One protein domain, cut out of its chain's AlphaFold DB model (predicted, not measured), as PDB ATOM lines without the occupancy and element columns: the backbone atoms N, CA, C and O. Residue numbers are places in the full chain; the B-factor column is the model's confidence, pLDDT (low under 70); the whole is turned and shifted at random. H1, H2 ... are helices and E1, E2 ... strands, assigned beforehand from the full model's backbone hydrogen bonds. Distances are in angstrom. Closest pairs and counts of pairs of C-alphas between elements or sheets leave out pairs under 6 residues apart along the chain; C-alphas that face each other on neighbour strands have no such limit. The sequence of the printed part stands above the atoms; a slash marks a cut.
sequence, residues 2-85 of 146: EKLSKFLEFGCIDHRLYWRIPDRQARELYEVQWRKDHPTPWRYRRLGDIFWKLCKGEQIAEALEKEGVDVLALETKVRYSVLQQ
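AT A GLANCE: This is residues 2 to 85 of the 146 residues of an uncharacterized protein of Pseudobacteriovorax antillogorgiicola (UniProt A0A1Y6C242). One twisted sheet of four strands has two helices over one face and its other face bare: the long helix H3 slants over the edge strand E1, and the short helix H2 runs along E3. H1 only grazes the sheet and packs on H3. The printed part has 84 residues, with three named helices and four named strands in the order H1 E1 E2 E3 E4 H2 H3, and its class is mixed, helices and strands. The sheet runs E1 E2 E3 E4, antiparallel throughout, as a meander, each strand the antiparallel neighbour of the one before. The whole is compact, with a radius of gyration of the C-alphas of 12.0 A and spans of 33 by 24 by 20 A.

IN THESE COORDINATES: Find C-alpha 2 at (152.114, 200.906, 162.413); from there H1 runs through residues 2 to 11, 13.7 A from first to last C-alpha. E1, residues 16 to 22, begins at C-alpha 16 at (134.459, 197.831, 164.730) and is 20.1 A long. E2 comes back through residues 29 to 35, 19.9 A. E3 takes residues 42 to 46, 14.2 A, and E4 residues 53 to 55, 6.9 A. H2 follows at residues 60 to 66, 10.0 A. Last comes H3, residues 71 to 85, 21.2 A, which ends at C-alpha 85 at (139.647, 187.700, 158.988).

HOW THE PARTS SIT: Start at the sheet, whose strands' lines turn by 65 degrees from edge to edge. In the hairpin E1 and E2, at 161 degrees, look for N 19 and O 32, 2.8 A apart and within hydrogen-bond range. In the hairpin E2 and E3, also at 161 degrees, N 31 and O 45 are 2.8 A apart. In the hairpin E3 and E4, at 152 degrees, N 53 and O 44 are 2.8 A apart. H2 lies over E3 at a height over the sheet of 9.1 A and runs along the strands, at 13 degrees to E3 on the local plane; the closest C-alphas of the two are those of Trp 42 and Ile 60, 6.9 A apart. H3 is on the same face, over E1, at a height of 9.6 A, and runs only just slantwise to the strands, at 32 degrees to E1 on the local plane; its closest C-alphas to E1 are those of Ile 21 and Leu 74, 6.2 A apart. H2 and H3 only just touch, with 3 pairs of C-alphas within 8 A, and only at the corner, where H3 uses residue 71 alone. H1 only grazes the sheet, with residues 5 to 9. It touches H3, the closest C-alphas being those of Leu 4 and Arg 79, 7.2 A apart, at a shallow tilt of 27 degrees, the same way. H1 and H2 are apart. In H1, H2 and H3 every O i to N i+4 pair is within hydrogen-bond range.

THE WHOLE: The two C-alphas farthest apart are those of Phe 10 and Arg 27, at 34.4 A. The printed part has no cut, and no link is long. The mean pLDDT of the printed part is 93.1, and no printed residue is under 70.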
ATOM      1  N   GLU A   2     152.440 200.145 163.643       81.38
ATOM      2  CA  GLU A   2     152.114 200.906 162.413       81.38
ATOM      3  C   GLU A   2     151.539 200.064 161.252       81.38
ATOM      4  O   GLU A   2     150.490 200.397 160.702       81.38
ATOM      5  N   LYS A   3     152.180 198.936 160.909       83.69
ATOM      6  CA  LYS A   3     151.704 198.035 159.841       83.69
ATOM      7  C   LYS A   3     150.308 197.465 160.122       83.69
ATOM      8  O   LYS A   3     149.508 197.347 159.202       83.69
ATOM      9  N   LEU A   4     150.015 197.133 161.383       86.19
ATOM     10  CA  LEU A   4     148.701 196.627 161.790       86.19
ATOM     11  C   LEU A   4     147.644 197.731 161.696       86.19
ATOM     12  O   LEU A   4     146.566 197.480 161.175       86.19
ATOM     13  N   SER A   5     147.967 198.954 162.125       85.44
ATOM     14  CA  SER A   5     147.067 200.106 161.983       85.44
ATOM     15  C   SER A   5     146.719 200.379 160.516       85.44
ATOM     16  O   SER A   5     145.546 200.566 160.208       85.44
ATOM     17  N   LYS A   6     147.706 200.318 159.607       85.62
ATOM     18  CA  LYS A   6     147.469 200.443 158.157       85.62
ATOM     19  C   LYS A   6     146.583 199.320 157.624       85.62
ATOM     20  O   LYS A   6     145.639 199.588 156.891       85.62
ATOM     21  N   PHE A   7     146.843 198.068 158.010       87.00
ATOM     22  CA  PHE A   7     145.970 196.966 157.604       87.00
ATOM     23  C   PHE A   7     144.534 197.190 158.084       87.00
ATOM     24  O   PHE A   7     143.603 196.982 157.315       87.00
ATOM     25  N   LEU A   8     144.340 197.642 159.325       89.62
ATOM     26  CA  LEU A   8     142.996 197.878 159.838       89.62
ATOM     27  C   LEU A   8     142.243 198.944 159.030       89.62
ATOM     28  O   LEU A   8     141.073 198.770 158.711       89.62
ATOM     29  N   GLU A   9     142.923 200.019 158.650       86.38
ATOM     30  CA  GLU A   9     142.342 201.102 157.858       86.38
ATOM     31  C   GLU A   9     141.867 200.642 156.470       86.38
ATOM     32  O   GLU A   9     140.729 200.915 156.082       86.38
ATOM     33  N   PHE A  10     142.708 199.891 155.753       82.94
ATOM     34  CA  PHE A  10     142.462 199.560 154.346       82.94
ATOM     35  C   PHE A  10     141.870 198.165 154.119       82.94
ATOM     36  O   PHE A  10     141.032 197.991 153.240       82.94
ATOM     37  N   GLY A  11     142.286 197.177 154.910       82.38
ATOM     38  CA  GLY A  11     141.995 195.757 154.696       82.38
ATOM     39  C   GLY A  11     141.049 195.120 155.714       82.38
ATOM     40  O   GLY A  11     140.631 193.986 155.503       82.38
ATOM     41  N   CYS A  12     140.690 195.805 156.806       88.69
ATOM     42  CA  CYS A  12     139.753 195.242 157.781       88.69
ATOM     43  C   CYS A  12     138.335 195.170 157.212       88.69
ATOM     44  O   CYS A  12     137.780 196.178 156.747       88.69
ATOM     45  N   ILE A  13     137.759 193.971 157.313       86.81
ATOM     46  CA  ILE A  13     136.379 193.666 156.927       86.81
ATOM     47  C   ILE A  13     135.419 194.175 158.009       86.81
ATOM     48  O   ILE A  13     134.384 194.763 157.702       86.81
ATOM     49  N   ASP A  14     135.789 194.019 159.282       90.12
ATOM     50  CA  ASP A  14     134.980 194.495 160.402       90.12
ATOM     51  C   ASP A  14     134.995 196.025 160.503       90.12
ATOM     52  O   ASP A  14     136.044 196.666 160.455       90.12
ATOM     53  N   HIS A  15     133.830 196.632 160.740       90.75
ATOM     54  CA  HIS A  15     133.725 198.081 160.963       90.75
ATOM     55  C   HIS A  15     134.162 198.510 162.369       90.75
ATOM     56  O   HIS A  15     134.457 199.686 162.605       90.75
ATOM     57  N   ARG A  16     134.172 197.572 163.321       94.00
ATOM     58  CA  ARG A  16     134.459 197.831 164.730       94.00
ATOM     59  C   ARG A  16     135.136 196.627 165.361       94.00
ATOM     60  O   ARG A  16     134.598 195.529 165.322       94.00
ATOM     61  N   LEU A  17     136.257 196.874 166.025       95.19
ATOM     62  CA  LEU A  17     136.992 195.876 166.795       95.19
ATOM     63  C   LEU A  17     137.128 196.331 168.247       95.19
ATOM     64  O   LEU A  17     137.127 197.528 168.547       95.19
ATOM     65  N   TYR A  18     137.203 195.375 169.164       96.62
ATOM     66  CA  TYR A  18     137.269 195.643 170.595       96.62
ATOM     67  C   TYR A  18     138.111 194.582 171.297       96.62
ATOM     68  O   TYR A  18     137.961 193.385 171.051       96.62
ATOM     69  N   TRP A  19     138.960 195.028 172.216       97.38
ATOM     70  CA  TRP A  19     139.854 194.182 172.988       97.38
ATOM     71  C   TRP A  19     139.886 194.619 174.448       97.38
ATOM     72  O   TRP A  19     139.756 195.799 174.768       97.38
ATOM     73  N   ARG A  20     140.117 193.649 175.334       97.56
ATOM     74  CA  ARG A  20     140.491 193.891 176.729       97.56
ATOM     75  C   ARG A  20     141.955 193.533 176.910       97.56
ATOM     76  O   ARG A  20     142.342 192.402 176.597       97.56
ATOM     77  N   ILE A  21     142.739 194.499 177.367       97.75
ATOM     78  CA  ILE A  21     144.193 194.417 177.491       97.75
ATOM     79  C   ILE A  21     144.558 194.688 178.950       97.75
ATOM     80  O   ILE A  21     144.095 195.692 179.487       97.75
ATOM     81  N   PRO A  22     145.331 193.820 179.612       97.12
ATOM     82  CA  PRO A  22     145.811 194.118 180.949       97.12
ATOM     83  C   PRO A  22     146.852 195.241 180.932       97.12
ATOM     84  O   PRO A  22     147.507 195.505 179.917       97.12
ATOM     85  N   ASP A  23     147.029 195.896 182.070       96.19
ATOM     86  CA  ASP A  23     148.255 196.641 182.324       96.19
ATOM     87  C   ASP A  23     149.457 195.687 182.453       96.19
ATOM     88  O   ASP A  23     149.310 194.474 182.620       96.19
ATOM     89  N   ARG A  24     150.679 196.222 182.382       93.62
ATOM     90  CA  ARG A  24     151.917 195.420 182.448       93.62
ATOM     91  C   ARG A  24     152.056 194.626 183.748       93.62
ATOM     92  O   ARG A  24     152.819 193.667 183.794       93.62
ATOM     93  N   GLN A  25     151.363 195.040 184.808       93.56
ATOM     94  CA  GLN A  25     151.380 194.371 186.108       93.56
ATOM     95  C   GLN A  25     150.191 193.417 186.305       93.56
ATOM     96  O   GLN A  25     150.096 192.802 187.366       93.56
ATOM     97  N   ALA A  26     149.305 193.288 185.311       91.69
ATOM     98  CA  ALA A  26     148.075 192.497 185.354       91.69
ATOM     99  C   ALA A  26     147.159 192.810 186.555       91.69
ATOM    100  O   ALA A  26     146.431 191.945 187.044       91.69
ATOM    101  N   ARG A  27     147.195 194.052 187.041       93.06
ATOM    102  CA  ARG A  27     146.356 194.567 188.129       93.06
ATOM    103  C   ARG A  27     145.061 195.162 187.606       93.06
ATOM    104  O   ARG A  27     144.052 195.154 188.304       93.06
ATOM    105  N   GLU A  28     145.094 195.682 186.389       94.94
ATOM    106  CA  GLU A  28     143.993 196.418 185.797       94.94
ATOM    107  C   GLU A  28     143.744 195.973 184.365       94.94
ATOM    108  O   GLU A  28     144.620 195.446 183.683       94.94
ATOM    109  N   LEU A  29     142.519 196.202 183.900       96.94
ATOM    110  CA  LEU A  29     142.131 195.951 182.523       96.94
ATOM    111  C   LEU A  29     141.793 197.268 181.846       96.94
ATOM    112  O   LEU A  29     141.125 198.130 182.413       96.94
ATOM    113  N   TYR A  30     142.202 197.372 180.595       98.00
ATOM    114  CA  TYR A  30     141.867 198.450 179.691       98.00
ATOM    115  C   TYR A  30     141.012 197.908 178.562       98.00
ATOM    116  O   TYR A  30     141.248 196.826 178.023       98.00
ATOM    117  N   GLU A  31     140.004 198.681 178.191       98.19
ATOM    118  CA  GLU A  31     139.237 198.455 176.982       98.19
ATOM    119  C   GLU A  31     139.882 199.260 175.859       98.19
ATOM    120  O   GLU A  31     140.079 200.466 175.995       98.19
ATOM    121  N   VAL A  32     140.200 198.605 174.747       97.50
ATOM    122  CA  VAL A  32     140.744 199.231 173.541       97.50
ATOM    123  C   VAL A  32     139.798 198.937 172.393       97.50
ATOM    124  O   VAL A  32     139.344 197.809 172.215       97.50
ATOM    125  N   GLN A  33     139.480 199.951 171.606       96.69
ATOM    126  CA  GLN A  33     138.543 199.848 170.506       96.69
ATOM    127  C   GLN A  33     139.074 200.552 169.270       96.69
ATOM    128  O   GLN A  33     139.629 201.647 169.353       96.69
ATOM    129  N   TRP A  34     138.820 199.927 168.126       96.00
ATOM    130  CA  TRP A  34     139.055 200.495 166.811       96.00
ATOM    131  C   TRP A  34     137.738 200.591 166.029       96.00
ATOM    132  O   TRP A  34     136.884 199.707 166.137       96.00
ATOM    133  N   ARG A  35     137.551 201.677 165.274       94.31
ATOM    134  CA  ARG A  35     136.338 201.968 164.498       94.31
ATOM    135  C   ARG A  35     136.656 202.589 163.147       94.31
ATOM    136  O   ARG A  35     137.217 203.676 163.105       94.31
ATOM    137  N   LYS A  36     136.205 201.951 162.068       90.81
ATOM    138  CA  LYS A  36     136.396 202.432 160.690       90.81
ATOM    139  C   LYS A  36     135.601 203.704 160.382       90.81
ATOM    140  O   LYS A  36     136.007 204.503 159.552       90.81
ATOM    141  N   ASP A  37     134.471 203.893 161.058       89.56
ATOM    142  CA  ASP A  37     133.510 204.975 160.821       89.56
ATOM    143  C   ASP A  37     133.821 206.278 161.584       89.56
ATOM    144  O   ASP A  37     132.991 207.184 161.614       89.56
ATOM    145  N   HIS A  38     134.988 206.386 162.230       89.25
ATOM    146  CA  HIS A  38     135.326 207.524 163.087       89.25
ATOM    147  C   HIS A  38     136.662 208.185 162.691       89.25
ATOM    148  O   HIS A  38     137.639 207.466 162.481       89.25
ATOM    149  N   PRO A  39     136.767 209.535 162.671       85.81
ATOM    150  CA  PRO A  39     138.002 210.242 162.290       85.81
ATOM    151  C   PRO A  39     139.214 209.920 163.174       85.81
ATOM    152  O   PRO A  39     140.355 209.923 162.719       85.81
ATOM    153  N   THR A  40     138.968 209.652 164.456       90.62
ATOM    154  CA  THR A  40     139.940 209.089 165.402       90.62
ATOM    155  C   THR A  40     139.524 207.656 165.707       90.62
ATOM    156  O   THR A  40     138.707 207.436 166.606       90.62
ATOM    157  N   PRO A  41     139.998 206.683 164.914       91.31
ATOM    158  CA  PRO A  41     139.444 205.338 164.932       91.31
ATOM    159  C   PRO A  41     139.810 204.593 166.215       91.31
ATOM    160  O   PRO A  41     139.051 203.736 166.661       91.31
ATOM    161  N   TRP A  42     140.942 204.940 166.831       95.75
ATOM    162  CA  TRP A  42     141.421 204.315 168.053       95.75
ATOM    163  C   TRP A  42     140.937 205.043 169.295       95.75
ATOM    164  O   TRP A  42     140.990 206.272 169.402       95.75
ATOM    165  N   ARG A  43     140.510 204.252 170.273       96.38
ATOM    166  CA  ARG A  43     140.144 204.744 171.590       96.38
ATOM    167  C   ARG A  43     140.375 203.711 172.667       96.38
ATOM    168  O   ARG A  43     140.279 202.513 172.416       96.38
ATOM    169  N   TYR A  44     140.657 204.188 173.865       97.50
ATOM    170  CA  TYR A  44     140.933 203.343 175.010       97.50
ATOM    171  C   TYR A  44     140.417 203.977 176.301       97.50
ATOM    172  O   TYR A  44     140.192 205.185 176.369       97.50
ATOM    173  N   ARG A  45     140.198 203.153 177.321       97.50
ATOM    174  CA  ARG A  45     139.862 203.579 178.684       97.50
ATOM    175  C   ARG A  45     140.179 202.464 179.670       97.50
ATOM    176  O   ARG A  45     140.256 201.303 179.256       97.50
ATOM    177  N   ARG A  46     140.319 202.783 180.956       97.25
ATOM    178  CA  ARG A  46     140.337 201.742 181.985       97.25
ATOM    179  C   ARG A  46     138.948 201.101 182.049       97.25
ATOM    180  O   ARG A  46     137.929 201.757 181.825       97.25
ATOM    181  N   LEU A  47     138.893 199.799 182.296       96.50
ATOM    182  CA  LEU A  47     137.636 199.072 182.420       96.50
ATOM    183  C   LEU A  47     136.798 199.676 183.555       96.50
ATOM    184  O   LEU A  47     137.252 199.754 184.691       96.50
ATOM    185  N   GLY A  48     135.567 200.070 183.232       93.94
ATOM    186  CA  GLY A  48     134.649 200.724 184.171       93.94
ATOM    187  C   GLY A  48     134.598 202.247 184.044       93.94
ATOM    188  O   GLY A  48     133.634 202.851 184.511       93.94
ATOM    189  N   ASP A  49     135.551 202.870 183.346       96.62
ATOM    190  CA  ASP A  49     135.502 204.307 183.088       96.62
ATOM    191  C   ASP A  49     134.371 204.662 182.116       96.62
ATOM    192  O   ASP A  49     134.067 203.946 181.157       96.62
ATOM    193  N   ILE A  50     133.762 205.828 182.322       94.81
ATOM    194  CA  ILE A  50     132.678 206.321 181.462       94.81
ATOM    195  C   ILE A  50     133.250 206.877 180.151       94.81
ATOM    196  O   ILE A  50     132.731 206.596 179.069       94.81
ATOM    197  N   PHE A  51     134.346 207.633 180.237       95.62
ATOM    198  CA  PHE A  51     134.886 208.393 179.115       95.62
ATOM    199  C   PHE A  51     135.967 207.630 178.351       95.62
ATOM    200  O   PHE A  51     136.859 207.019 178.930       95.62
ATOM    201  N   TRP A  52     135.897 207.710 177.023       96.25
ATOM    202  CA  TRP A  52     136.920 207.175 176.129       96.25
ATOM    203  C   TRP A  52     137.986 208.228 175.844       96.25
ATOM    204  O   TRP A  52     137.662 209.342 175.433       96.25
ATOM    205  N   LYS A  53     139.257 207.847 175.969       96.62
ATOM    206  CA  LYS A  53     140.384 208.606 175.423       96.62
ATOM    207  C   LYS A  53     140.518 208.253 173.942       96.62
ATOM    208  O   LYS A  53     140.491 207.078 173.587       96.62
ATOM    209  N   LEU A  54     140.617 209.259 173.074       95.44
ATOM    210  CA  LEU A  54     140.710 209.088 171.618       95.44
ATOM    211  C   LEU A  54     142.148 209.341 171.156       95.44
ATOM    212  O   LEU A  54     142.795 210.262 171.652       95.44
ATOM    213  N   CYS A  55     142.636 208.578 170.181       92.56
ATOM    214  CA  CYS A  55     143.942 208.826 169.573       92.56
ATOM    215  C   CYS A  55     143.983 208.413 168.098       92.56
ATOM    216  O   CYS A  55     143.092 207.730 167.583       92.56
ATOM    217  N   LYS A  56     145.035 208.846 167.401       88.38
ATOM    218  CA  LYS A  56     145.323 208.399 166.036       88.38
ATOM    219  C   LYS A  56     146.052 207.054 166.031       88.38
ATOM    220  O   LYS A  56     146.582 206.619 167.055       88.38
ATOM    221  N   GLY A  57     146.071 206.388 164.877       86.62
ATOM    222  CA  GLY A  57     146.645 205.046 164.735       86.62
ATOM    223  C   GLY A  57     148.158 204.986 164.898       86.62
ATOM    224  O   GLY A  57     148.671 203.976 165.372       86.62
ATOM    225  N   GLU A  58     148.863 206.063 164.573       87.88
ATOM    226  CA  GLU A  58     150.300 206.213 164.793       87.88
ATOM    227  C   GLU A  58     150.653 206.482 166.267       87.88
ATOM    228  O   GLU A  58     151.776 206.219 166.682       87.88
ATOM    229  N   GLN A  59     149.684 206.926 167.076       91.69
ATOM    230  CA  GLN A  59     149.889 207.320 168.477       91.69
ATOM    231  C   GLN A  59     149.407 206.275 169.492       91.69
ATOM    232  O   GLN A  59     149.710 206.401 170.676       91.69
ATOM    233  N   ILE A  60     148.647 205.257 169.071       93.50
ATOM    234  CA  ILE A  60     147.999 204.315 170.002       93.50
ATOM    235  C   ILE A  60     148.999 203.565 170.889       93.50
ATOM    236  O   ILE A  60     148.734 203.389 172.072       93.50
ATOM    237  N   ALA A  61     150.149 203.156 170.343       94.06
ATOM    238  CA  ALA A  61     151.170 202.454 171.117       94.06
ATOM    239  C   ALA A  61     151.706 203.351 172.239       94.06
ATOM    240  O   ALA A  61     151.575 203.008 173.406       94.06
ATOM    241  N   GLU A  62     152.198 204.542 171.891       95.25
ATOM    242  CA  GLU A  62     152.721 205.512 172.858       95.25
ATOM    243  C   GLU A  62     151.662 205.916 173.899       95.25
ATOM    244  O   GLU A  62     151.954 206.013 175.092       95.25
ATOM    245  N   ALA A  63     150.414 206.127 173.468       95.19
ATOM    246  CA  ALA A  63     149.312 206.487 174.354       95.19
ATOM    247  C   ALA A  63     149.027 205.393 175.395       95.19
ATOM    248  O   ALA A  63     148.831 205.699 176.566       95.19
ATOM    249  N   LEU A  64     149.044 204.125 174.985       95.88
ATOM    250  CA  LEU A  64     148.833 202.986 175.875       95.88
ATOM    251  C   LEU A  64     150.042 202.713 176.776       95.88
ATOM    252  O   LEU A  64     149.865 202.383 177.947       95.88
ATOM    253  N   GLU A  65     151.265 202.904 176.278       95.56
ATOM    254  CA  GLU A  65     152.476 202.784 177.097       95.56
ATOM    255  C   GLU A  65     152.497 203.793 178.247       95.56
ATOM    256  O   GLU A  65     152.870 203.425 179.362       95.56
ATOM    257  N   LYS A  66     152.047 205.033 178.009       95.69
ATOM    258  CA  LYS A  66     151.919 206.072 179.050       95.69
ATOM    259  C   LYS A  66     150.938 205.692 180.158       95.69
ATOM    260  O   LYS A  66     151.115 206.111 181.295       95.69
ATOM    261  N   GLU A  67     149.936 204.882 179.837       94.81
ATOM    262  CA  GLU A  67     148.955 204.359 180.792       94.81
ATOM    263  C   GLU A  67     149.415 203.046 181.447       94.81
ATOM    264  O   GLU A  67     148.675 202.453 182.223       94.81
ATOM    265  N   GLY A  68     150.621 202.560 181.132       96.00
ATOM    266  CA  GLY A  68     151.142 201.298 181.658       96.00
ATOM    267  C   GLY A  68     150.497 200.051 181.049       96.00
ATOM    268  O   GLY A  68     150.669 198.960 181.591       96.00
ATOM    269  N   VAL A  69     149.783 200.179 179.927       96.62
ATOM    270  CA  VAL A  69     149.113 199.062 179.250       96.62
ATOM    271  C   VAL A  69     150.131 198.137 178.576       96.62
ATOM    272  O   VAL A  69     151.163 198.579 178.057       96.62
ATOM    273  N   ASP A  70     149.850 196.832 178.571       96.38
ATOM    274  CA  ASP A  70     150.644 195.855 177.829       96.38
ATOM    275  C   ASP A  70     150.373 195.960 176.315       96.38
ATOM    276  O   ASP A  70     149.465 195.344 175.749       96.38
ATOM    277  N   VAL A  71     151.187 196.769 175.636       95.62
ATOM    278  CA  VAL A  71     151.088 196.980 174.185       95.62
ATOM    279  C   VAL A  71     151.433 195.720 173.387       95.62
ATOM    280  O   VAL A  71     150.869 195.524 172.310       95.62
ATOM    281  N   LEU A  72     152.274 194.824 173.908       95.12
ATOM    282  CA  LEU A  72     152.585 193.559 173.232       95.12
ATOM    283  C   LEU A  72     151.374 192.622 173.243       95.12
ATOM    284  O   LEU A  72     151.073 191.977 172.230       95.12
ATOM    285  N   ALA A  73     150.627 192.587 174.348       95.81
ATOM    286  CA  ALA A  73     149.358 191.870 174.415       95.81
ATOM    287  C   ALA A  73     148.325 192.441 173.428       95.81
ATOM    288  O   ALA A  73     147.619 191.670 172.765       95.81
ATOM    289  N   LEU A  74     148.257 193.770 173.273       95.75
ATOM    290  CA  LEU A  74     147.415 194.395 172.249       95.75
ATOM    291  C   LEU A  74     147.852 193.995 170.838       95.75
ATOM    292  O   LEU A  74     147.024 193.512 170.069       95.75
ATOM    293  N   GLU A  75     149.132 194.158 170.500       95.19
ATOM    294  CA  GLU A  75     149.680 193.792 169.189       95.19
ATOM    295  C   GLU A  75     149.343 192.352 168.815       95.19
ATOM    296  O   GLU A  75     148.934 192.066 167.688       95.19
ATOM    297  N   THR A  76     149.477 191.452 169.784       95.88
ATOM    298  CA  THR A  76     149.186 190.031 169.624       95.88
ATOM    299  C   THR A  76     147.704 189.814 169.321       95.88
ATOM    300  O   THR A  76     147.366 189.152 168.341       95.88
ATOM    301  N   LYS A  77     146.798 190.426 170.092       95.88
ATOM    302  CA  LYS A  77     145.345 190.323 169.868       95.88
ATOM    303  C   LYS A  77     144.896 190.938 168.543       95.88
ATOM    304  O   LYS A  77     144.069 190.342 167.854       95.88
ATOM    305  N   VAL A  78     145.451 192.088 168.162       94.56
ATOM    306  CA  VAL A  78     145.176 192.717 166.863       94.56
ATOM    307  C   VAL A  78     145.641 191.799 165.734       94.56
ATOM    308  O   VAL A  78     144.871 191.534 164.814       94.56
ATOM    309  N   ARG A  79     146.853 191.238 165.831       93.94
ATOM    310  CA  ARG A  79     147.380 190.287 164.843       93.94
ATOM    311  C   ARG A  79     146.488 189.057 164.702       93.94
ATOM    312  O   ARG A  79     146.181 188.672 163.582       93.94
ATOM    313  N   TYR A  80     146.037 188.472 165.811       94.06
ATOM    314  CA  TYR A  80     145.105 187.343 165.767       94.06
ATOM    315  C   TYR A  80     143.767 187.713 165.125       94.06
ATOM    316  O   TYR A  80     143.261 186.939 164.323       94.06
ATOM    317  N   SER A  81     143.231 188.901 165.418       92.50
ATOM    318  CA  SER A  81     141.976 189.373 164.811       92.50
ATOM    319  C   SER A  81     142.120 189.512 163.290       92.50
ATOM    320  O   SER A  81     141.275 189.044 162.535       92.50
ATOM    321  N   VAL A  82     143.241 190.080 162.830       91.31
ATOM    322  CA  VAL A  82     143.567 190.186 161.399       91.31
ATOM    323  C   VAL A  82     143.706 188.806 160.753       91.31
ATOM    324  O   VAL A  82     143.115 188.558 159.706       91.31
ATOM    325  N   LEU A  83     144.441 187.884 161.380       91.69
ATOM    326  CA  LEU A  83     144.619 186.525 160.857       91.69
ATOM    327  C   LEU A  83     143.296 185.757 160.761       91.69
ATOM    328  O   LEU A  83     143.093 185.025 159.798       91.69
ATOM    329  N   GLN A  84     142.386 185.939 161.721       92.06
ATOM    330  CA  GLN A  84     141.050 185.340 161.671       92.06
ATOM    331  C   GLN A  84     140.244 185.842 160.472       92.06
ATOM    332  O   GLN A  84     139.596 185.038 159.807       92.06
ATOM    333  N   GLN A  85     140.316 187.139 160.164       90.56
ATOM    334  CA  GLN A  85     139.647 187.700 158.988       90.56
ATOM    335  C   GLN A  85     140.227 187.145 157.682       90.56
ATOM    336  O   GLN A  85     139.464 186.789 156.788       90.56
TER     337      GLN A  85